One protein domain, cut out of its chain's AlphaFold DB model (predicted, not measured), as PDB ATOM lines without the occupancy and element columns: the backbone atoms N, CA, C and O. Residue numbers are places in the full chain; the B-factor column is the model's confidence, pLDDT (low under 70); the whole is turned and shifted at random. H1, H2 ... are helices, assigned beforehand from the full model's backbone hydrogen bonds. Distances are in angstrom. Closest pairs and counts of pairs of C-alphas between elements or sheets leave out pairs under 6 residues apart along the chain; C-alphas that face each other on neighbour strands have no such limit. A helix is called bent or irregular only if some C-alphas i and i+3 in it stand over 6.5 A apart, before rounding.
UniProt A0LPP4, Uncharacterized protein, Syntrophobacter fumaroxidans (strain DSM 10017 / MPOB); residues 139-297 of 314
ATOM      1  N   ASP A 139      99.167 104.646 100.531       87.50
ATOM      2  CA  ASP A 139      99.376 103.727 101.657       87.50
ATOM      3  C   ASP A 139      98.072 103.338 102.362       87.50
ATOM      4  O   ASP A 139      97.902 102.172 102.731       87.50
ATOM      5  N   ARG A 140      97.111 104.266 102.473       89.00
ATOM      6  CA  ARG A 140      95.770 103.978 103.008       89.00
ATOM      7  C   ARG A 140      95.031 102.944 102.157       89.00
ATOM      8  O   ARG A 140      94.353 102.071 102.700       89.00
ATOM      9  N   TYR A 141      95.177 103.022 100.836       87.88
ATOM     10  CA  TYR A 141      94.471 102.158  99.891       87.88
ATOM     11  C   TYR A 141      95.275 100.932  99.445       87.88
ATOM     12  O   TYR A 141      94.702 100.038  98.839       87.88
ATOM     13  N   LYS A 142      96.559 100.801  99.790       85.94
ATOM     14  CA  LYS A 142      97.471  99.768  99.260       85.94
ATOM     15  C   LYS A 142      96.938  98.336  99.349       85.94
ATOM     16  O   LYS A 142      97.025  97.572  98.389       85.94
ATOM     17  N   LYS A 143      96.378  97.951 100.502       87.31
ATOM     18  CA  LYS A 143      95.774  96.616 100.684       87.31
ATOM     19  C   LYS A 143      94.495  96.455  99.856       87.31
ATOM     20  O   LYS A 143      94.276  95.391  99.282       87.31
ATOM     21  N   LYS A 144      93.673  97.505  99.787       89.50
ATOM     22  CA  LYS A 144      92.419  97.526  99.023       89.50
ATOM     23  C   LYS A 144      92.683  97.500  97.524       89.50
ATOM     24  O   LYS A 144      92.043  96.722  96.845       89.50
ATOM     25  N   LEU A 145      93.680  98.235  97.037       88.69
ATOM     26  CA  LEU A 145      94.078  98.252  95.635       88.69
ATOM     27  C   LEU A 145      94.415  96.843  95.145       88.69
ATOM     28  O   LEU A 145      93.837  96.403  94.164       88.69
ATOM     29  N   LYS A 146      95.251  96.093  95.876       87.62
ATOM     30  CA  LYS A 146      95.546  94.691  95.528       87.62
ATOM     31  C   LYS A 146      94.284  93.831  95.454       87.62
ATOM     32  O   LYS A 146      94.125  93.055  94.519       87.62
ATOM     33  N   LYS A 147      93.391  93.979  96.436       89.88
ATOM     34  CA  LYS A 147      92.121  93.248  96.486       89.88
ATOM     35  C   LYS A 147      91.221  93.606  95.297       89.88
ATOM     36  O   LYS A 147      90.803  92.715  94.568       89.88
ATOM     37  N   TRP A 148      90.990  94.895  95.061       91.25
ATOM     38  CA  TRP A 148      90.187  95.399  93.950       91.25
ATOM     39  C   TRP A 148      90.762  94.992  92.602       91.25
ATOM     40  O   TRP A 148      89.999  94.635  91.716       91.25
ATOM     41  N   THR A 149      92.088  94.989  92.444       88.12
ATOM     42  CA  THR A 149      92.731  94.511  91.219       88.12
ATOM     43  C   THR A 149      92.336  93.068  90.921       88.12
ATOM     44  O   THR A 149      91.915  92.778  89.806       88.12
ATOM     45  N   VAL A 150      92.390  92.178  91.915       88.06
ATOM     46  CA  VAL A 150      91.976  90.776  91.748       88.06
ATOM     47  C   VAL A 150      90.474  90.665  91.468       88.06
ATOM     48  O   VAL A 150      90.080  89.979  90.529       88.06
ATOM     49  N   GLU A 151      89.632  91.357  92.236       90.00
ATOM     50  CA  GLU A 151      88.169  91.332  92.079       90.00
ATOM     51  C   GLU A 151      87.730  91.825  90.690       90.00
ATOM     52  O   GLU A 151      86.973  91.148  89.992       90.00
ATOM     53  N   ILE A 152      88.251  92.976  90.254       90.06
ATOM     54  CA  ILE A 152      87.977  93.567  88.940       90.06
ATOM     55  C   ILE A 152      88.493  92.654  87.831       90.06
ATOM     56  O   ILE A 152      87.757  92.379  86.885       90.06
ATOM     57  N   LEU A 153      89.731  92.160  87.934       87.25
ATOM     58  CA  LEU A 153      90.298  91.261  86.931       87.25
ATOM     59  C   LEU A 153      89.428  90.011  86.760       87.25
ATOM     60  O   LEU A 153      89.111  89.638  85.633       87.25
ATOM     61  N   SER A 154      88.983  89.401  87.857       87.12
ATOM     62  CA  SER A 154      88.113  88.226  87.820       87.12
ATOM     63  C   SER A 154      86.751  88.517  87.189       87.12
ATOM     64  O   SER A 154      86.278  87.726  86.373       87.12
ATOM     65  N   LEU A 155      86.145  89.672  87.484       88.19
ATOM     66  CA  LEU A 155      84.911  90.122  86.826       88.19
ATOM     67  C   LEU A 155      85.095  90.277  85.309       88.19
ATOM     68  O   LEU A 155      84.245  89.830  84.535       88.19
ATOM     69  N   LEU A 156      86.218  90.853  84.873       85.62
ATOM     70  CA  LEU A 156      86.532  91.041  83.454       85.62
ATOM     71  C   LEU A 156      86.824  89.728  82.732       85.62
ATOM     72  O   LEU A 156      86.351  89.519  81.614       85.62
ATOM     73  N   LEU A 157      87.580  88.828  83.361       84.12
ATOM     74  CA  LEU A 157      87.865  87.507  82.808       84.12
ATOM     75  C   LEU A 157      86.579  86.699  82.633       84.12
ATOM     76  O   LEU A 157      86.369  86.121  81.568       84.12
ATOM     77  N   THR A 158      85.684  86.728  83.621       83.38
ATOM     78  CA  THR A 158      84.361  86.106  83.510       83.38
ATOM     79  C   THR A 158      83.553  86.700  82.366       83.38
ATOM     80  O   THR A 158      83.024  85.957  81.542       83.38
ATOM     81  N   GLN A 159      83.495  88.028  82.255       85.25
ATOM     82  CA  GLN A 159      82.786  88.691  81.162       85.25
ATOM     83  C   GLN A 159      83.340  88.282  79.788       85.25
ATOM     84  O   GLN A 159      82.577  88.005  78.862       85.25
ATOM     85  N   ARG A 160      84.669  88.184  79.660       83.75
ATOM     86  CA  ARG A 160      85.339  87.743  78.432       83.75
ATOM     87  C   ARG A 160      85.024  86.287  78.090       83.75
ATOM     88  O   ARG A 160      84.805  85.983  76.918       83.75
ATOM     89  N   LEU A 161      84.998  85.400  79.086       82.81
ATOM     90  CA  LEU A 161      84.624  83.998  78.898       82.81
ATOM     91  C   LEU A 161      83.174  83.876  78.430       82.81
ATOM     92  O   LEU A 161      82.926  83.204  77.431       82.81
ATOM     93  N   LEU A 162      82.247  84.590  79.077       81.19
ATOM     94  CA  LEU A 162      80.844  84.639  78.666       81.19
ATOM     95  C   LEU A 162      80.704  85.123  77.231       81.19
ATOM     96  O   LEU A 162      80.088  84.450  76.421       81.19
ATOM     97  N   LYS A 163      81.344  86.236  76.873       84.00
ATOM     98  CA  LYS A 163      81.280  86.744  75.503       84.00
ATOM     99  C   LYS A 163      81.801  85.737  74.472       84.00
ATOM    100  O   LYS A 163      81.243  85.628  73.385       84.00
ATOM    101  N   LYS A 164      82.904  85.050  74.783       84.19
ATOM    102  CA  LYS A 164      83.582  84.146  73.848       84.19
ATOM    103  C   LYS A 164      82.862  82.804  73.688       84.19
ATOM    104  O   LYS A 164      82.881  82.250  72.596       84.19
ATOM    105  N   HIS A 165      82.297  82.276  74.771       81.31
ATOM    106  CA  HIS A 165      81.792  80.901  74.835       81.31
ATOM    107  C   HIS A 165      80.272  80.805  75.030       81.31
ATOM    108  O   HIS A 165      79.723  79.720  74.890       81.31
ATOM    109  N   ALA A 166      79.610  81.918  75.340       79.69
ATOM    110  CA  ALA A 166      78.164  82.054  75.484       79.69
ATOM    111  C   ALA A 166      77.724  83.415  74.899       79.69
ATOM    112  O   ALA A 166      77.226  84.287  75.608       79.69
ATOM    113  N   GLY A 167      78.038  83.656  73.624       82.44
ATOM    114  CA  GLY A 167      77.900  84.947  72.955       82.44
ATOM    115  C   GLY A 167      76.451  85.403  72.780       82.44
ATOM    116  O   GLY A 167      76.161  86.588  72.978       82.44
ATOM    117  N   ASP A 168      75.530  84.495  72.455       82.00
ATOM    118  CA  ASP A 168      74.103  84.819  72.324       82.00
ATOM    119  C   ASP A 168      73.518  85.190  73.684       82.00
ATOM    120  O   ASP A 168      72.867  86.229  73.842       82.00
ATOM    121  N   PHE A 169      73.855  84.389  74.689       80.12
ATOM    122  CA  PHE A 169      73.543  84.672  76.079       80.12
ATOM    123  C   PHE A 169      74.140  86.010  76.546       80.12
ATOM    124  O   PHE A 169      73.442  86.845  77.129       80.12
ATOM    125  N   TYR A 170      75.420  86.257  76.254       83.31
ATOM    126  CA  TYR A 170      76.122  87.474  76.648       83.31
ATOM    127  C   TYR A 170      75.454  88.710  76.059       83.31
ATOM    128  O   TYR A 170      75.234  89.673  76.788       83.31
ATOM    129  N   ARG A 171      75.061  88.687  74.779       85.44
ATOM    130  CA  ARG A 171      74.332  89.805  74.158       85.44
ATOM    131  C   ARG A 171      73.079  90.168  74.954       85.44
ATOM    132  O   ARG A 171      72.838  91.354  75.168       85.44
ATOM    133  N   LYS A 172      72.352  89.173  75.471       84.12
ATOM    134  CA  LYS A 172      71.131  89.378  76.260       84.12
ATOM    135  C   LYS A 172      71.378  90.044  77.617       84.12
ATOM    136  O   LYS A 172      70.582  90.882  78.029       84.12
ATOM    137  N   VAL A 173      72.467  89.692  78.304       81.19
ATOM    138  CA  VAL A 173      72.794  90.221  79.647       81.19
ATOM    139  C   VAL A 173      73.797  91.374  79.632       81.19
ATOM    140  O   VAL A 173      74.045  91.989  80.667       81.19
ATOM    141  N   SER A 174      74.379  91.685  78.473       82.69
ATOM    142  CA  SER A 174      75.472  92.653  78.329       82.69
ATOM    143  C   SER A 174      75.128  94.038  78.872       82.69
ATOM    144  O   SER A 174      75.996  94.675  79.458       82.69
ATOM    145  N   ALA A 175      73.872  94.480  78.759       80.94
ATOM    146  CA  ALA A 175      73.417  95.760  79.303       80.94
ATOM    147  C   ALA A 175      73.575  95.830  80.833       80.94
ATOM    148  O   ALA A 175      74.135  96.796  81.345       80.94
ATOM    149  N   LEU A 176      73.213  94.759  81.552       77.81
ATOM    150  CA  LEU A 176      73.440  94.642  83.003       77.81
ATOM    151  C   LEU A 176      74.935  94.657  83.344       77.81
ATOM    152  O   LEU A 176      75.355  95.081  84.419       77.81
ATOM    153  N   LEU A 177      75.754  94.161  82.413       76.06
ATOM    154  CA  LEU A 177      77.199  94.078  82.554       76.06
ATOM    155  C   LEU A 177      77.943  95.325  82.038       76.06
ATOM    156  O   LEU A 177      79.154  95.426  82.209       76.06
ATOM    157  N   THR A 178      77.288  96.311  81.447       72.06
ATOM    158  CA  THR A 178      77.986  97.473  80.863       72.06
ATOM    159  C   THR A 178      77.442  98.802  81.362       72.06
ATOM    160  O   THR A 178      77.819  99.845  80.845       72.06
ATOM    161  N   GLU A 179      76.616  98.801  82.405       71.25
ATOM    162  CA  GLU A 179      76.019 100.025  82.929       71.25
ATOM    163  C   GLU A 179      77.037 100.971  83.606       71.25
ATOM    164  O   GLU A 179      77.951 100.562  84.333       71.25
ATOM    165  N   GLY A 180      76.855 102.277  83.378       72.81
ATOM    166  CA  GLY A 180      77.511 103.349  84.130       72.81
ATOM    167  C   GLY A 180      79.037 103.375  83.999       72.81
ATOM    168  O   GLY A 180      79.583 103.359  82.894       72.81
ATOM    169  N   ALA A 181      79.732 103.426  85.141       74.56
ATOM    170  CA  ALA A 181      81.197 103.487  85.238       74.56
ATOM    171  C   ALA A 181      81.909 102.275  84.602       74.56
ATOM    172  O   ALA A 181      83.081 102.360  84.234       74.56
ATOM    173  N   TRP A 182      81.192 101.160  84.433       77.00
ATOM    174  CA  TRP A 182      81.709  99.924  83.848       77.00
ATOM    175  C   TRP A 182      81.666  99.920  82.315       77.00
ATOM    176  O   TRP A 182      82.414  99.165  81.705       77.00
ATOM    177  N   SER A 183      80.873 100.794  81.681       68.62
ATOM    178  CA  SER A 183      80.772 100.909  80.211       68.62
ATOM    179  C   SER A 183      82.105 101.228  79.525       68.62
ATOM    180  O   SER A 183      82.348 100.812  78.393       68.62
ATOM    181  N   LYS A 184      82.995 101.955  80.215       61.50
ATOM    182  CA  LYS A 184      84.318 102.343  79.702       61.50
ATOM    183  C   LYS A 184      85.295 101.173  79.602       61.50
ATOM    184  O   LYS A 184      86.323 101.302  78.937       61.50
ATOM    185  N   LEU A 185      84.971 100.026  80.200       61.31
ATOM    186  CA  LEU A 185      85.645  98.766  79.912       61.31
ATOM    187  C   LEU A 185      85.179  98.253  78.547       61.31
ATOM    188  O   LEU A 185      84.348  97.352  78.449       61.31
ATOM    189  N   SER A 186      85.712  98.829  77.468       47.62
ATOM    190  CA  SER A 186      85.601  98.173  76.165       47.62
ATOM    191  C   SER A 186      86.428  96.882  76.165       47.62
ATOM    192  O   SER A 186      87.415  96.739  76.878       47.62
ATOM    193  N   GLU A 187      86.046  95.935  75.327       46.09
ATOM    194  CA  GLU A 187      86.518  94.545  75.291       46.09
ATOM    195  C   GLU A 187      88.008  94.371  74.922       46.09
ATOM    196  O   GLU A 187      88.518  93.251  74.914       46.09
ATOM    197  N   ALA A 188      88.707  95.475  74.636       48.28
ATOM    198  CA  ALA A 188      90.135  95.551  74.329       48.28
ATOM    199  C   ALA A 188      91.026  95.806  75.563       48.28
ATOM    200  O   ALA A 188      92.230  96.009  75.418       48.28
ATOM    201  N   VAL A 189      90.446  95.835  76.767       54.09
ATOM    202  CA  VAL A 189      91.157  96.132  78.015       54.09
ATOM    203  C   VAL A 189      92.270  95.102  78.274       54.09
ATOM    204  O   VAL A 189      91.980  93.913  78.451       54.09
ATOM    205  N   PRO A 190      93.544  95.532  78.325       61.50
ATOM    206  CA  PRO A 190      94.646  94.677  78.737       61.50
ATOM    207  C   PRO A 190      94.403  94.166  80.159       61.50
ATOM    208  O   PRO A 190      94.111  94.943  81.064       61.50
ATOM    209  N   THR A 191      94.582  92.868  80.386       67.25
ATOM    210  CA  THR A 191      94.496  92.251  81.723       67.25
ATOM    211  C   THR A 191      95.771  92.464  82.544       67.25
ATOM    212  O   THR A 191      96.099  91.634  83.383       67.25
ATOM    213  N   ASN A 192      96.537  93.521  82.260       78.50
ATOM    214  CA  ASN A 192      97.738  93.833  83.022       78.50
ATOM    215  C   ASN A 192      97.372  94.616  84.293       78.50
ATOM    216  O   ASN A 192      96.427  95.407  84.313       78.50
ATOM    217  N   ASP A 193      98.133  94.402  85.362       80.38
ATOM    218  CA  ASP A 193      97.798  94.941  86.683       80.38
ATOM    219  C   ASP A 193      97.778  96.477  86.718       80.38
ATOM    220  O   ASP A 193      96.982  97.072  87.441       80.38
ATOM    221  N   ALA A 194      98.615  97.121  85.901       81.38
ATOM    222  CA  ALA A 194      98.678  98.571  85.746       81.38
ATOM    223  C   ALA A 194      97.352  99.154  85.224       81.38
ATOM    224  O   ALA A 194      96.793 100.071  85.824       81.38
ATOM    225  N   PHE A 195      96.797  98.579  84.153       82.25
ATOM    226  CA  PHE A 195      95.527  99.027  83.592       82.25
ATOM    227  C   PHE A 195      94.369  98.759  84.553       82.25
ATOM    228  O   PHE A 195      93.506  99.616  84.750       82.25
ATOM    229  N   ILE A 196      94.357  97.586  85.192       86.75
ATOM    230  CA  ILE A 196      93.335  97.253  86.184       86.75
ATOM    231  C   ILE A 196      93.402  98.213  87.378       86.75
ATOM    232  O   ILE A 196      92.362  98.672  87.846       86.75
ATOM    233  N   ALA A 197      94.601  98.578  87.841       89.12
ATOM    234  CA  ALA A 197      94.776  99.572  88.894       89.12
ATOM    235  C   ALA A 197      94.242 100.947  88.468       89.12
ATOM    236  O   ALA A 197      93.511 101.580  89.231       89.12
ATOM    237  N   ARG A 198      94.507 101.380  87.229       87.69
ATOM    238  CA  ARG A 198      93.900 102.600  86.681       87.69
ATOM    239  C   ARG A 198      92.380 102.527  86.669       87.69
ATOM    240  O   ARG A 198      91.717 103.485  87.059       87.69
ATOM    241  N   PHE A 199      91.811 101.401  86.259       88.00
ATOM    242  CA  PHE A 199      90.365 101.234  86.270       88.00
ATOM    243  C   PHE A 199      89.789 101.227  87.696       88.00
ATOM    244  O   PHE A 199      88.775 101.871  87.949       88.00
ATOM    245  N   ALA A 200      90.469 100.607  88.663       90.88
ATOM    246  CA  ALA A 200      90.097 100.701  90.074       90.88
ATOM    247  C   ALA A 200      90.071 102.165  90.551       90.88
ATOM    248  O   ALA A 200      89.147 102.578  91.250       90.88
ATOM    249  N   GLY A 201      91.042 102.971  90.116       91.44
ATOM    250  CA  GLY A 201      91.078 104.405  90.387       91.44
ATOM    251  C   GLY A 201      89.924 105.163  89.736       91.44
ATOM    252  O   GLY A 201      89.291 106.001  90.371       91.44
ATOM    253  N   HIS A 202      89.599 104.825  88.489       89.62
ATOM    254  CA  HIS A 202      88.449 105.373  87.773       89.62
ATOM    255  C   HIS A 202      87.133 105.116  88.518       89.62
ATOM    256  O   HIS A 202      86.321 106.029  88.681       89.62
ATOM    257  N   LEU A 203      86.936 103.888  89.006       90.19
ATOM    258  CA  LEU A 203      85.773 103.530  89.812       90.19
ATOM    259  C   LEU A 203      85.748 104.307  91.128       90.19
ATOM    260  O   LEU A 203      84.716 104.885  91.454       90.19
ATOM    261  N   LEU A 204      86.870 104.378  91.853       91.75
ATOM    262  CA  LEU A 204      86.935 105.133  93.106       91.75
ATOM    263  C   LEU A 204      86.606 106.614  92.892       91.75
ATOM    264  O   LEU A 204      85.831 107.178  93.656       91.75
ATOM    265  N   GLY A 205      87.148 107.234  91.842       89.75
ATOM    266  CA  GLY A 205      86.832 108.618  91.496       89.75
ATOM    267  C   GLY A 205      85.365 108.807  91.099       89.75
ATOM    268  O   GLY A 205      84.761 109.807  91.466       89.75
ATOM    269  N   THR A 206      84.764 107.835  90.408       89.38
ATOM    270  CA  THR A 206      83.356 107.917  89.982       89.38
ATOM    271  C   THR A 206      82.388 107.732  91.150       89.38
ATOM    272  O   THR A 206      81.385 108.433  91.237       89.38
ATOM    273  N   TYR A 207      82.677 106.791  92.051       89.12
ATOM    274  CA  TYR A 207      81.835 106.506  93.215       89.12
ATOM    275  C   TYR A 207      82.128 107.425  94.409       89.12
ATOM    276  O   TYR A 207      81.315 107.517  95.325       89.12
ATOM    277  N   GLY A 208      83.278 108.101  94.415       87.25
ATOM    278  CA  GLY A 208      83.649 109.143  95.371       87.25
ATOM    279  C   GLY A 208      84.092 108.653  96.754       87.25
ATOM    280  O   GLY A 208      84.714 109.416  97.488       87.25
ATOM    281  N   SER A 209      83.817 107.399  97.126       88.62
ATOM    282  CA  SER A 209      84.241 106.828  98.410       88.62
ATOM    283  C   SER A 209      84.579 105.341  98.322       88.62
ATOM    284  O   SER A 209      84.150 104.628  97.409       88.62
ATOM    285  N   MET A 210      85.340 104.861  99.312       89.38
ATOM    286  CA  MET A 210      85.685 103.444  99.444       89.38
ATOM    287  C   MET A 210      84.428 102.584  99.615       89.38
ATOM    288  O   MET A 210      84.293 101.561  98.953       89.38
ATOM    289  N   GLU A 211      83.496 103.004 100.471       89.62
ATOM    290  CA  GLU A 211      82.268 102.264 100.769       89.62
ATOM    291  C   GLU A 211      81.371 102.148  99.534       89.62
ATOM    292  O   GLU A 211      80.817 101.082  99.266       89.62
ATOM    293  N   ALA A 212      81.236 103.232  98.767       89.25
ATOM    294  CA  ALA A 212      80.456 103.233  97.536       89.25
ATOM    295  C   ALA A 212      81.096 102.337  96.461       89.25
ATOM    296  O   ALA A 212      80.393 101.562  95.812       89.25
ATOM    297  N   MET A 213      82.427 102.373  96.331       90.38
ATOM    298  CA  MET A 213      83.168 101.484  95.436       90.38
ATOM    299  C   MET A 213      83.007 100.006  95.820       90.38
ATOM    300  O   MET A 213      82.768  99.174  94.948       90.38
ATOM    301  N   GLU A 214      83.101  99.663  97.107       90.12
ATOM    302  CA  GLU A 214      82.920  98.280  97.566       90.12
ATOM    303  C   GLU A 214      81.493  97.778  97.329       90.12
ATOM    304  O   GLU A 214      81.319  96.672  96.821       90.12
ATOM    305  N   LYS A 215      80.474  98.606  97.598       88.94
ATOM    306  CA  LYS A 215      79.075  98.274  97.278       88.94
ATOM    307  C   LYS A 215      78.865  98.046  95.784       88.94
ATOM    308  O   LYS A 215      78.144  97.128  95.402       88.94
ATOM    309  N   ALA A 216      79.490  98.861  94.938       88.12
ATOM    310  CA  ALA A 216      79.403  98.700  93.492       88.12
ATOM    311  C   ALA A 216      80.081  97.410  93.007       88.12
ATOM    312  O   ALA A 216      79.526  96.710  92.159       88.12
ATOM    313  N   LEU A 217      81.249  97.066  93.564       88.88
ATOM    314  CA  LEU A 217      81.920  95.791  93.291       88.88
ATOM    315  C   LEU A 217      81.063  94.600  93.734       88.88
ATOM    316  O   LEU A 217      80.954  93.630  92.988       88.88
ATOM    317  N   ASP A 218      80.396  94.699  94.883       87.88
ATOM    318  CA  ASP A 218      79.508  93.648  95.389       87.88
ATOM    319  C   ASP A 218      78.262  93.467  94.536       87.88
ATOM    320  O   ASP A 218      77.944  92.349  94.136       87.88
ATOM    321  N   ALA A 219      77.592  94.560  94.172       84.81
ATOM    322  CA  ALA A 219      76.466  94.509  93.245       84.81
ATOM    323  C   ALA A 219      76.877  93.869  91.907       84.81
ATOM    324  O   ALA A 219      76.155  93.041  91.336       84.81
ATOM    325  N   ARG A 220      78.079  94.206  91.426       86.75
ATOM    326  CA  ARG A 220      78.622  93.663  90.185       86.75
ATOM    327  C   ARG A 220      78.973  92.178  90.286       86.75
ATOM    328  O   ARG A 220      78.708  91.411  89.352       86.75
ATOM    329  N   TRP A 221      79.534  91.765  91.413       87.00
ATOM    330  CA  TRP A 221      79.796  90.368  91.717       87.00
ATOM    331  C   TRP A 221      78.503  89.564  91.805       87.00
ATOM    332  O   TRP A 221      78.388  88.574  91.087       87.00
ATOM    333  N   HIS A 222      77.496  90.017  92.557       82.62
ATOM    334  CA  HIS A 222      76.199  89.341  92.648       82.62
ATOM    335  C   HIS A 222      75.521  89.188  91.287       82.62
ATOM    336  O   HIS A 222      75.002  88.118  90.973       82.62
ATOM    337  N   THR A 223      75.572  90.222  90.446       82.12
ATOM    338  CA  THR A 223      75.031  90.153  89.082       82.12
ATOM    339  C   THR A 223      75.751  89.081  88.262       82.12
ATOM    340  O   THR A 223      75.110  88.193  87.702       82.12
ATOM    341  N   SER A 224      77.087  89.104  88.251       83.44
ATOM    342  CA  SER A 224      77.906  88.116  87.532       83.44
ATOM    343  C   SER A 224      77.694  86.696  88.059       83.44
ATOM    344  O   SER A 224      77.605  85.751  87.281       83.44
ATOM    345  N   LEU A 225      77.570  86.546  89.376       80.12
ATOM    346  CA  LEU A 225      77.358  85.275  90.049       80.12
ATOM    347  C   LEU A 225      75.971  84.700  89.733       80.12
ATOM    348  O   LEU A 225      75.872  83.524  89.404       80.12
ATOM    349  N   ASN A 226      74.913  85.514  89.742       77.06
ATOM    350  CA  ASN A 226      73.562  85.087  89.359       77.06
ATOM    351  C   ASN A 226      73.497  84.638  87.893       77.06
ATOM    352  O   ASN A 226      72.891  83.611  87.576       77.06
ATOM    353  N   ILE A 227      74.162  85.384  87.007       78.06
ATOM    354  CA  ILE A 227      74.319  85.038  85.592       78.06
ATOM    355  C   ILE A 227      75.055  83.698  85.464       78.06
ATOM    356  O   ILE A 227      74.562  82.783  84.810       78.06
ATOM    357  N   LEU A 228      76.199  83.539  86.134       77.25
ATOM    358  CA  LEU A 228      76.981  82.309  86.075       77.25
ATOM    359  C   LEU A 228      76.296  81.111  86.726       77.25
ATOM    360  O   LEU A 228      76.397  80.028  86.174       77.25
ATOM    361  N   HIS A 229      75.592  81.250  87.849       71.75
ATOM    362  CA  HIS A 229      74.838  80.142  88.451       71.75
ATOM    363  C   HIS A 229      73.727  79.656  87.531       71.75
ATOM    364  O   HIS A 229      73.515  78.449  87.403       71.75
ATOM    365  N   SER A 230      73.068  80.596  86.854       66.69
ATOM    366  CA  SER A 230      72.077  80.282  85.832       66.69
ATOM    367  C   SER A 230      72.678  79.438  84.703       66.69
ATOM    368  O   SER A 230      71.979  78.596  84.158       66.69
ATOM    369  N   LEU A 231      73.975  79.596  84.412       70.75
ATOM    370  CA  LEU A 231      74.730  78.793  83.443       70.75
ATOM    371  C   LEU A 231      75.321  77.501  84.037       70.75
ATOM    372  O   LEU A 231      75.307  76.457  83.396       70.75
ATOM    373  N   ALA A 232      75.821  77.540  85.274       65.69
ATOM    374  CA  ALA A 232      76.417  76.419  86.006       65.69
ATOM    375  C   ALA A 232      75.456  75.236  86.093       65.69
ATOM    376  O   ALA A 232      75.833  74.075  85.935       65.69
ATOM    377  N   PHE A 233      74.193  75.567  86.344       60.59
ATOM    378  CA  PHE A 233      73.095  74.625  86.401       60.59
ATOM    379  C   PHE A 233      72.884  73.894  85.064       60.59
ATOM    380  O   PHE A 233      72.529  72.719  85.059       60.59
ATOM    381  N   LEU A 234      73.183  74.551  83.941       60.53
ATOM    382  CA  LEU A 234      73.091  73.996  82.585       60.53
ATOM    383  C   LEU A 234      74.302  73.098  82.268       60.53
ATOM    384  O   LEU A 234      74.185  72.105  81.563       60.53
ATOM    385  N   VAL A 235      75.450  73.413  82.865       61.34
ATOM    386  CA  VAL A 235      76.756  72.770  82.657       61.34
ATOM    387  C   VAL A 235      76.999  71.518  83.500       61.34
ATOM    388  O   VAL A 235      77.778  70.644  83.115       61.34
ATOM    389  N   ASN A 236      76.361  71.403  84.663       57.44
ATOM    390  CA  ASN A 236      76.471  70.226  85.532       57.44
ATOM    391  C   ASN A 236      75.635  69.030  85.056       57.44
ATOM    392  O   ASN A 236      75.432  68.085  85.816       57.44
ATOM    393  N   MET A 237      75.174  69.045  83.807       53.34
ATOM    394  CA  MET A 237      74.362  67.981  83.239       53.34
ATOM    395  C   MET A 237      75.162  67.186  82.217       53.34
ATOM    396  O   MET A 237      75.731  67.732  81.276       53.34
ATOM    397  N   SER A 238      75.224  65.874  82.428       44.62
ATOM    398  CA  SER A 238      75.802  64.950  81.464       44.62
ATOM    399  C   SER A 238      74.794  64.717  80.332       44.62
ATOM    400  O   SER A 238      73.626  64.461  80.627       44.62
ATOM    401  N   PRO A 239      75.220  64.672  79.056       45.84
ATOM    402  CA  PRO A 239      74.378  64.231  77.937       45.84
ATOM    403  C   PRO A 239      73.764  62.832  78.139       45.84
ATOM    404  O   PRO A 239      72.848  62.440  77.423       45.84
ATOM    405  N   LYS A 240      74.285  62.056  79.101       45.09
ATOM    406  CA  LYS A 240      73.812  60.709  79.449       45.09
ATOM    407  C   LYS A 240      72.598  60.700  80.382       45.09
ATOM    408  O   LYS A 240      71.942  59.667  80.489       45.09
ATOM    409  N   ASP A 241      72.277  61.820  81.029       49.25
ATOM    410  CA  ASP A 241      71.090  61.935  81.873       49.25
ATOM    411  C   ASP A 241      69.897  62.286  80.987       49.25
ATOM    412  O   ASP A 241      69.596  63.463  80.789       49.25
ATOM    413  N   GLY A 242      69.246  61.263  80.423       45.84
ATOM    414  CA  GLY A 242      68.104  61.399  79.514       45.84
ATOM    415  C   GLY A 242      67.199  62.584  79.873       45.84
ATOM    416  O   GLY A 242      66.575  62.620  80.941       45.84
ATOM    417  N   LEU A 243      67.181  63.586  78.990       52.16
ATOM    418  CA  LEU A 243      66.380  64.793  79.137       52.16
ATOM    419  C   LEU A 243      64.912  64.439  78.897       52.16
ATOM    420  O   LEU A 243      64.425  64.463  77.771       52.16
ATOM    421  N   THR A 244      64.191  64.096  79.961       58.09
ATOM    422  CA  THR A 244      62.728  64.080  79.902       58.09
ATOM    423  C   THR A 244      62.212  65.513  79.724       58.09
ATOM    424  O   THR A 244      62.792  66.460  80.263       58.09
ATOM    425  N   ALA A 245      61.120  65.681  78.971       59.19
ATOM    426  CA  ALA A 245      60.518  66.990  78.696       59.19
ATOM    427  C   ALA A 245      60.196  67.776  79.985       59.19
ATOM    428  O   ALA A 245      60.435  68.978  80.047       59.19
ATOM    429  N   ASP A 246      59.780  67.084  81.051       59.34
ATOM    430  CA  ASP A 246      59.491  67.689  82.358       59.34
ATOM    431  C   ASP A 246      60.738  68.247  83.052       59.34
ATOM    432  O   ASP A 246      60.693  69.309  83.676       59.34
ATOM    433  N   LYS A 247      61.885  67.566  82.911       62.19
ATOM    434  CA  LYS A 247      63.159  68.076  83.426       62.19
ATOM    435  C   LYS A 247      63.571  69.320  82.648       62.19
ATOM    436  O   LYS A 247      63.987  70.285  83.269       62.19
ATOM    437  N   LEU A 248      63.426  69.335  81.324       61.44
ATOM    438  CA  LEU A 248      63.688  70.524  80.501       61.44
ATOM    439  C   LEU A 248      62.794  71.710  80.878       61.44
ATOM    440  O   LEU A 248      63.299  72.821  81.027       61.44
ATOM    441  N   GLN A 249      61.500  71.470  81.088       65.06
ATOM    442  CA  GLN A 249      60.536  72.516  81.421       65.06
ATOM    443  C   GLN A 249      60.815  73.132  82.800       65.06
ATOM    444  O   GLN A 249      61.000  74.341  82.895       65.06
ATOM    445  N   GLY A 250      60.993  72.316  83.847       65.38
ATOM    446  CA  GLY A 250      61.348  72.830  85.178       65.38
ATOM    447  C   GLY A 250      62.706  73.551  85.218       65.38
ATOM    448  O   GLY A 250      62.928  74.443  86.039       65.38
ATOM    449  N   ARG A 251      63.625  73.206  84.304       66.31
ATOM    450  CA  ARG A 251      64.925  73.884  84.143       66.31
ATOM    451  C   ARG A 251      64.788  75.229  83.432       66.31
ATOM    452  O   ARG A 251      65.419  76.197  83.854       66.31
ATOM    453  N   ALA A 252      63.958  75.296  82.394       66.44
ATOM    454  CA  ALA A 252      63.609  76.543  81.728       66.44
ATOM    455  C   ALA A 252      62.934  77.518  82.705       66.44
ATOM    456  O   ALA A 252      63.286  78.695  82.721       66.44
ATOM    457  N   ASP A 253      62.061  77.021  83.585       71.62
ATOM    458  CA  ASP A 253      61.368  77.835  84.587       71.62
ATOM    459  C   ASP A 253      62.328  78.413  85.645       71.62
ATOM    460  O   ASP A 253      62.188  79.572  86.044       71.62
ATOM    461  N   MET A 254      63.356  77.663  86.065       67.88
ATOM    462  CA  MET A 254      64.401  78.176  86.965       67.88
ATOM    463  C   MET A 254      65.297  79.221  86.299       67.88
ATOM    464  O   MET A 254      65.558  80.269  86.897       67.88
ATOM    465  N   LEU A 255      65.746  78.969  85.062       69.38
ATOM    466  CA  LEU A 255      66.513  79.945  84.286       69.38
ATOM    467  C   LEU A 255      65.700  81.233  84.117       69.38
ATOM    468  O   LEU A 255      66.186  82.330  84.387       69.38
ATOM    469  N   TRP A 256      64.426  81.091  83.758       71.31
ATOM    470  CA  TRP A 256      63.508  82.207  83.617       71.31
ATOM    471  C   TRP A 256      63.294  82.951  84.938       71.31
ATOM    472  O   TRP A 256      63.323  84.180  84.954       71.31
ATOM    473  N   GLY A 257      63.163  82.238  86.058       69.94
ATOM    474  CA  GLY A 257      63.061  82.824  87.394       69.94
ATOM    475  C   GLY A 257      64.281  83.665  87.779       69.94
ATOM    476  O   GLY A 257      64.122  84.780  88.280       69.94
ATOM    477  N   SER A 258      65.495  83.181  87.508       69.75
ATOM    478  CA  SER A 258      66.737  83.929  87.760       69.75
ATOM    479  C   SER A 258      66.847  85.175  86.883       69.75
ATOM    480  O   SER A 258      67.194  86.250  87.368       69.75
ATOM    481  N   PHE A 259      66.484  85.064  85.608       72.62
ATOM    482  CA  PHE A 259      66.506  86.182  84.665       72.62
ATOM    483  C   PHE A 259      65.441  87.233  84.971       72.62
ATOM    484  O   PHE A 259      65.725  88.430  84.935       72.62
ATOM    485  N   LYS A 260      64.247  86.799  85.386       74.88
ATOM    486  CA  LYS A 260      63.176  87.685  85.844       74.88
ATOM    487  C   LYS A 260      63.606  88.507  87.061       74.88
ATOM    488  O   LYS A 260      63.299  89.692  87.116       74.88
ATOM    489  N   LYS A 261      64.358  87.917  88.002       71.44
ATOM    490  CA  LYS A 261      64.939  88.650  89.148       71.44
ATOM    491  C   LYS A 261      65.949  89.720  88.722       71.44
ATOM    492  O   LYS A 261      66.093  90.716  89.418       71.44
ATOM    493  N   LEU A 262      66.619  89.522  87.588       68.12
ATOM    494  CA  LEU A 262      67.547  90.483  86.986       68.12
ATOM    495  C   LEU A 262      66.854  91.472  86.026       68.12
ATOM    496  O   LEU A 262      67.536  92.247  85.363       68.12
ATOM    497  N   GLY A 263      65.520  91.433  85.909       74.75
ATOM    498  CA  GLY A 263      64.760  92.288  84.989       74.75
ATOM    499  C   GLY A 263      64.910  91.918  83.508       74.75
ATOM    500  O   GLY A 263      64.553  92.708  82.637       74.75
ATOM    501  N   VAL A 264      65.430  90.727  83.196       79.06
ATOM    502  CA  VAL A 264      65.649  90.272  81.818       79.06
ATOM    503  C   VAL A 264      64.547  89.306  81.400       79.06
ATOM    504  O   VAL A 264      64.321  88.270  82.028       79.06
ATOM    505  N   HIS A 265      63.880  89.621  80.293       81.00
ATOM    506  CA  HIS A 265      62.851  88.762  79.713       81.00
ATOM    507  C   HIS A 265      63.450  87.787  78.700       81.00
ATOM    508  O   HIS A 265      64.089  88.206  77.734       81.00
ATOM    509  N   LEU A 266      63.203  86.494  78.916       77.38
ATOM    510  CA  LEU A 266      63.582  85.415  78.009       77.38
ATOM    511  C   LEU A 266      62.349  84.831  77.321       77.38
ATOM    512  O   LEU A 266      61.319  84.603  77.954       77.38
ATOM    513  N   THR A 267      62.475  84.565  76.030       82.25
ATOM    514  CA  THR A 267      61.551  83.737  75.256       82.25
ATOM    515  C   THR A 267      61.961  82.267  75.348       82.25
ATOM    516  O   THR A 267      63.119  81.942  75.612       82.25
ATOM    517  N   LYS A 268      61.023  81.355  75.077       72.88
ATOM    518  CA  LYS A 268      61.299  79.910  75.078       72.88
ATOM    519  C   LYS A 268      62.412  79.521  74.090       72.88
ATOM    520  O   LYS A 268      63.285  78.732  74.434       72.88
ATOM    521  N   ASN A 269      62.426  80.136  72.907       77.94
ATOM    522  CA  ASN A 269      63.443  79.881  71.885       77.94
ATOM    523  C   ASN A 269      64.838  80.359  72.323       77.94
ATOM    524  O   ASN A 269      65.826  79.690  72.040       77.94
ATOM    525  N   GLU A 270      64.928  81.492  73.030       80.94
ATOM    526  CA  GLU A 270      66.201  81.982  73.584       80.94
ATOM    527  C   GLU A 270      66.743  81.028  74.649       80.94
ATOM    528  O   GLU A 270      67.929  80.717  74.648       80.94
ATOM    529  N   VAL A 271      65.868  80.515  75.517       74.69
ATOM    530  CA  VAL A 271      66.243  79.521  76.527       74.69
ATOM    531  C   VAL A 271      66.843  78.278  75.864       74.69
ATOM    532  O   VAL A 271      67.951  77.876  76.215       74.69
ATOM    533  N   GLU A 272      66.163  77.702  74.869       73.44
ATOM    534  CA  GLU A 272      66.646  76.527  74.125       73.44
ATOM    535  C   GLU A 272      67.958  76.789  73.366       73.44
ATOM    536  O   GLU A 272      68.824  75.913  73.314       73.44
ATOM    537  N   ALA A 273      68.136  77.988  72.804       77.12
ATOM    538  CA  ALA A 273      69.380  78.383  72.148       77.12
ATOM    539  C   ALA A 273      70.549  78.461  73.143       77.12
ATOM    540  O   ALA A 273      71.622  77.922  72.867       77.12
ATOM    541  N   PHE A 274      70.329  79.045  74.325       79.00
ATOM    542  CA  PHE A 274      71.350  79.128  75.370       79.00
ATOM    543  C   PHE A 274      71.763  77.743  75.866       79.00
ATOM    544  O   PHE A 274      72.953  77.492  76.019       79.00
ATOM    545  N   PHE A 275      70.811  76.818  76.048       72.25
ATOM    546  CA  PHE A 275      71.128  75.425  76.391       72.25
ATOM    547  C   PHE A 275      72.133  74.810  75.409       72.25
ATOM    548  O   PHE A 275      73.174  74.312  75.834       72.25
ATOM    549  N   ARG A 276      71.859  74.900  74.101       74.88
ATOM    550  CA  ARG A 276      72.742  74.341  73.065       74.88
ATOM    551  C   ARG A 276      74.113  75.007  73.044       74.88
ATOM    552  O   ARG A 276      75.117  74.329  72.873       74.88
ATOM    553  N   GLU A 277      74.157  76.326  73.208       78.12
ATOM    554  CA  GLU A 277      75.407  77.088  73.230       78.12
ATOM    555  C   GLU A 277      76.311  76.654  74.398       78.12
ATOM    556  O   GLU A 277      77.507  76.425  74.227       78.12
ATOM    557  N   ILE A 278      75.723  76.462  75.577       73.12
ATOM    558  CA  ILE A 278      76.447  76.136  76.808       73.12
ATOM    559  C   ILE A 278      76.897  74.674  76.846       73.12
ATOM    560  O   ILE A 278      77.997  74.387  77.329       73.12
ATOM    561  N   GLU A 279      76.089  73.751  76.315       71.38
ATOM    562  CA  GLU A 279      76.447  72.332  76.179       71.38
ATOM    563  C   GLU A 279      77.738  72.124  75.377       71.38
ATOM    564  O   GLU A 279      78.472  71.165  75.623       71.38
ATOM    565  N   LEU A 280      78.063  73.041  74.461       74.88
ATOM    566  CA  LEU A 280      79.296  72.974  73.685       74.88
ATOM    567  C   LEU A 280      80.544  73.290  74.521       74.88
ATOM    568  O   LEU A 280      81.629  72.833  74.168       74.88
ATOM    569  N   GLN A 281      80.430  74.081  75.598       76.31
ATOM    570  CA  GLN A 281      81.584  74.612  76.345       76.31
ATOM    571  C   GLN A 281      81.416  74.598  77.885       76.31
ATOM    572  O   GLN A 281      81.702  75.596  78.555       76.31
ATOM    573  N   PRO A 282      81.027  73.469  78.509       74.56
ATOM    574  CA  PRO A 282      80.719  73.410  79.940       74.56
ATOM    575  C   PRO A 282      81.912  73.731  80.858       74.56
ATOM    576  O   PRO A 282      81.763  74.316  81.932       74.56
ATOM    577  N   HIS A 283      83.123  73.363  80.447       79.75
ATOM    578  CA  HIS A 283      84.332  73.565  81.246       79.75
ATOM    579  C   HIS A 283      84.695  75.051  81.417       79.75
ATOM    580  O   HIS A 283      85.147  75.442  82.491       79.75
ATOM    581  N   GLU A 284      84.445  75.894  80.411       82.31
ATOM    582  CA  GLU A 284      84.758  77.328  80.480       82.31
ATOM    583  C   GLU A 284      83.821  78.078  81.433       82.31
ATOM    584  O   GLU A 284      84.253  78.960  82.177       82.31
ATOM    585  N   ILE A 285      82.549  77.681  81.493       77.81
ATOM    586  CA  ILE A 285      81.593  78.231  82.464       77.81
ATOM    587  C   ILE A 285      81.976  77.829  83.894       77.81
ATOM    588  O   ILE A 285      81.983  78.678  84.785       77.81
ATOM    589  N   LYS A 286      82.356  76.561  84.117       79.25
ATOM    590  CA  LYS A 286      82.893  76.093  85.413       79.25
ATOM    591  C   LYS A 286      84.104  76.913  85.844       79.25
ATOM    592  O   LYS A 286      84.143  77.411  86.965       79.25
ATOM    593  N   LYS A 287      85.041  77.138  84.926       81.69
ATOM    594  CA  LYS A 287      86.226  77.960  85.165       81.69
ATOM    595  C   LYS A 287      85.873  79.407  85.529       81.69
ATOM    596  O   LYS A 287      86.469  79.955  86.451       81.69
ATOM    597  N   ALA A 288      84.893  80.019  84.863       81.56
ATOM    598  CA  ALA A 288      84.430  81.367  85.200       81.56
ATOM    599  C   ALA A 288      83.851  81.449  86.629       81.56
ATOM    600  O   ALA A 288      84.103  82.416  87.351       81.56
ATOM    601  N   ILE A 289      83.120  80.414  87.059       79.88
ATOM    602  CA  ILE A 289      82.574  80.312  88.422       79.88
ATOM    603  C   ILE A 289      83.702  80.182  89.441       79.88
ATOM    604  O   ILE A 289      83.700  80.893  90.440       79.88
ATOM    605  N   GLU A 290      84.681  79.317  89.182       82.50
ATOM    606  CA  GLU A 290      85.836  79.137  90.065       82.50
ATOM    607  C   GLU A 290      86.664  80.418  90.210       82.50
ATOM    608  O   GLU A 290      87.085  80.751  91.317       82.50
ATOM    609  N   ILE A 291      86.877  81.155  89.113       82.00
ATOM    610  CA  ILE A 291      87.602  82.434  89.113       82.00
ATOM    611  C   ILE A 291      86.900  83.456  90.017       82.00
ATOM    612  O   ILE A 291      87.556  84.087  90.850       82.00
ATOM    613  N   LEU A 292      85.575  83.606  89.892       82.56
ATOM    614  CA  LEU A 292      84.823  84.530  90.747       82.56
ATOM    615  C   LEU A 292      84.713  84.040  92.188       82.56
ATOM    616  O   LEU A 292      84.870  84.849  93.098       82.56
ATOM    617  N   GLY A 293      84.491  82.744  92.400       78.62
ATOM    618  CA  GLY A 293      84.453  82.145  93.731       78.62
ATOM    619  C   GLY A 293      85.733  82.450  94.501       78.62
ATOM    620  O   GLY A 293      85.666  83.061  95.561       78.62
ATOM    621  N   LYS A 294      86.896  82.147  93.910       82.25
ATOM    622  CA  LYS A 294      88.216  82.388  94.516       82.25
ATOM    623  C   LYS A 294      88.495  83.858  94.805       82.25
ATOM    624  O   LYS A 294      89.022  84.197  95.858       82.25
ATOM    625  N   ALA A 295      88.142  84.753  93.883       80.62
ATOM    626  CA  ALA A 295      88.401  86.182  94.061       80.62
ATOM    627  C   ALA A 295      87.556  86.812  95.180       80.62
ATOM    628  O   ALA A 295      88.009  87.751  95.834       80.62
ATOM    629  N   PHE A 296      86.361  86.271  95.423       80.75
ATOM    630  CA  PHE A 296      85.417  86.764  96.425       80.75
ATOM    631  C   PHE A 296      85.252  85.805  97.620       80.75
ATOM    632  O   PHE A 296      84.341  85.993  98.413       80.75
ATOM    633  N   GLU A 297      86.158  84.836  97.819       67.62
ATOM    634  CA  GLU A 297      86.088  83.758  98.835       67.62
ATOM    635  C   GLU A 297      85.873  84.255 100.283       67.62
ATOM    636  O   GLU A 297      85.327  83.544 101.123       67.62
TER     637      GLU A 297
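Overview. This is residues 139 to 297 of the 314 residues of an uncharacterized protein of Syntrophobacter fumaroxidans (strain DSM 10017 / MPOB) (UniProt A0LPP4). Long helices H1 and H4 run the same way along a rod-shaped body, with H7 running back along both and H2 folding back from H1 to reach H4. H3 lies across H1 near one end of this bundle, H6 lies across H2 and H4 near the other, and H5 folds back beside the last part of H4; residues 240 to 247 stick out. The printed part has 159 residues, with seven named helices, H1 to H7 in order, and no named strand: all helix. It is compact, with a radius of gyration of the C-alphas of 16.9 A, and spans 58 by 27 by 27 A.

Arrangement. H1, residues 139 to 165, has a kink of 32 degrees near residue 146. With residues 159 to 163 alone it touches H2, residues 167 to 178, in a helical hairpin; the closest C-alphas, of Lys 163 and Tyr 170, are 5.3 A apart. H3, residues 193 to 207, touches residues 145 to 153 of H1 alone, about perpendicular at 77 degrees, closest at the C-alphas of Thr 149 and Ile 196, 5.8 A. The hub is H4, residues 210 to 235, which touches six other helices. H3 and H4 touch only at the corner, with the C-alphas of Tyr 207 and Met 213 closest at 5.7 A. H5, residues 245 to 261, forms a helical hairpin with H4; the C-alphas of Ser 230 and Leu 255 are closest, 5.8 A. H6, residues 268 to 279, touches H2, about perpendicular at 78 degrees, closest at the C-alphas of Phe 169 and Phe 274, 6.0 A. H7, residues 282 to 295, touches H1 at a shallow tilt of 10 degrees, opposite ways, closest at the C-alphas of Thr 158 and Ala 288, 5.0 A. H1, H2, H4 and H7 form an up and down bundle, each running against the one before it in the chain. Every O i to N i+4 pair is within hydrogen-bond range in H3, H5, H6 and H7, against 21 of 23 in H1, 6 of 8 in H2 and 21 of 22 in H4.

Along the chain. H1 begins at C-alpha 139, (99.376, 103.727, 101.657), and is 39.4 A long; H4 is 36.1 A, H5 24.5 A. H1 and H2 are irregular: C-alphas 140 and 143 are 7.7 A apart, 172 and 175 7.4 A. H7 ends at C-alpha 295, (88.401, 86.182, 94.061).

Size, cuts and confidence. The C-alphas farthest apart, of Asp 139 and Thr 244, are 58.2 A apart. The printed part has no cut; the link from H2 to H3, 14 residues, is long. Mean pLDDT of the printed part is 77.0; 37 residues are under 70, among them 183 to 191 and 232 to 252.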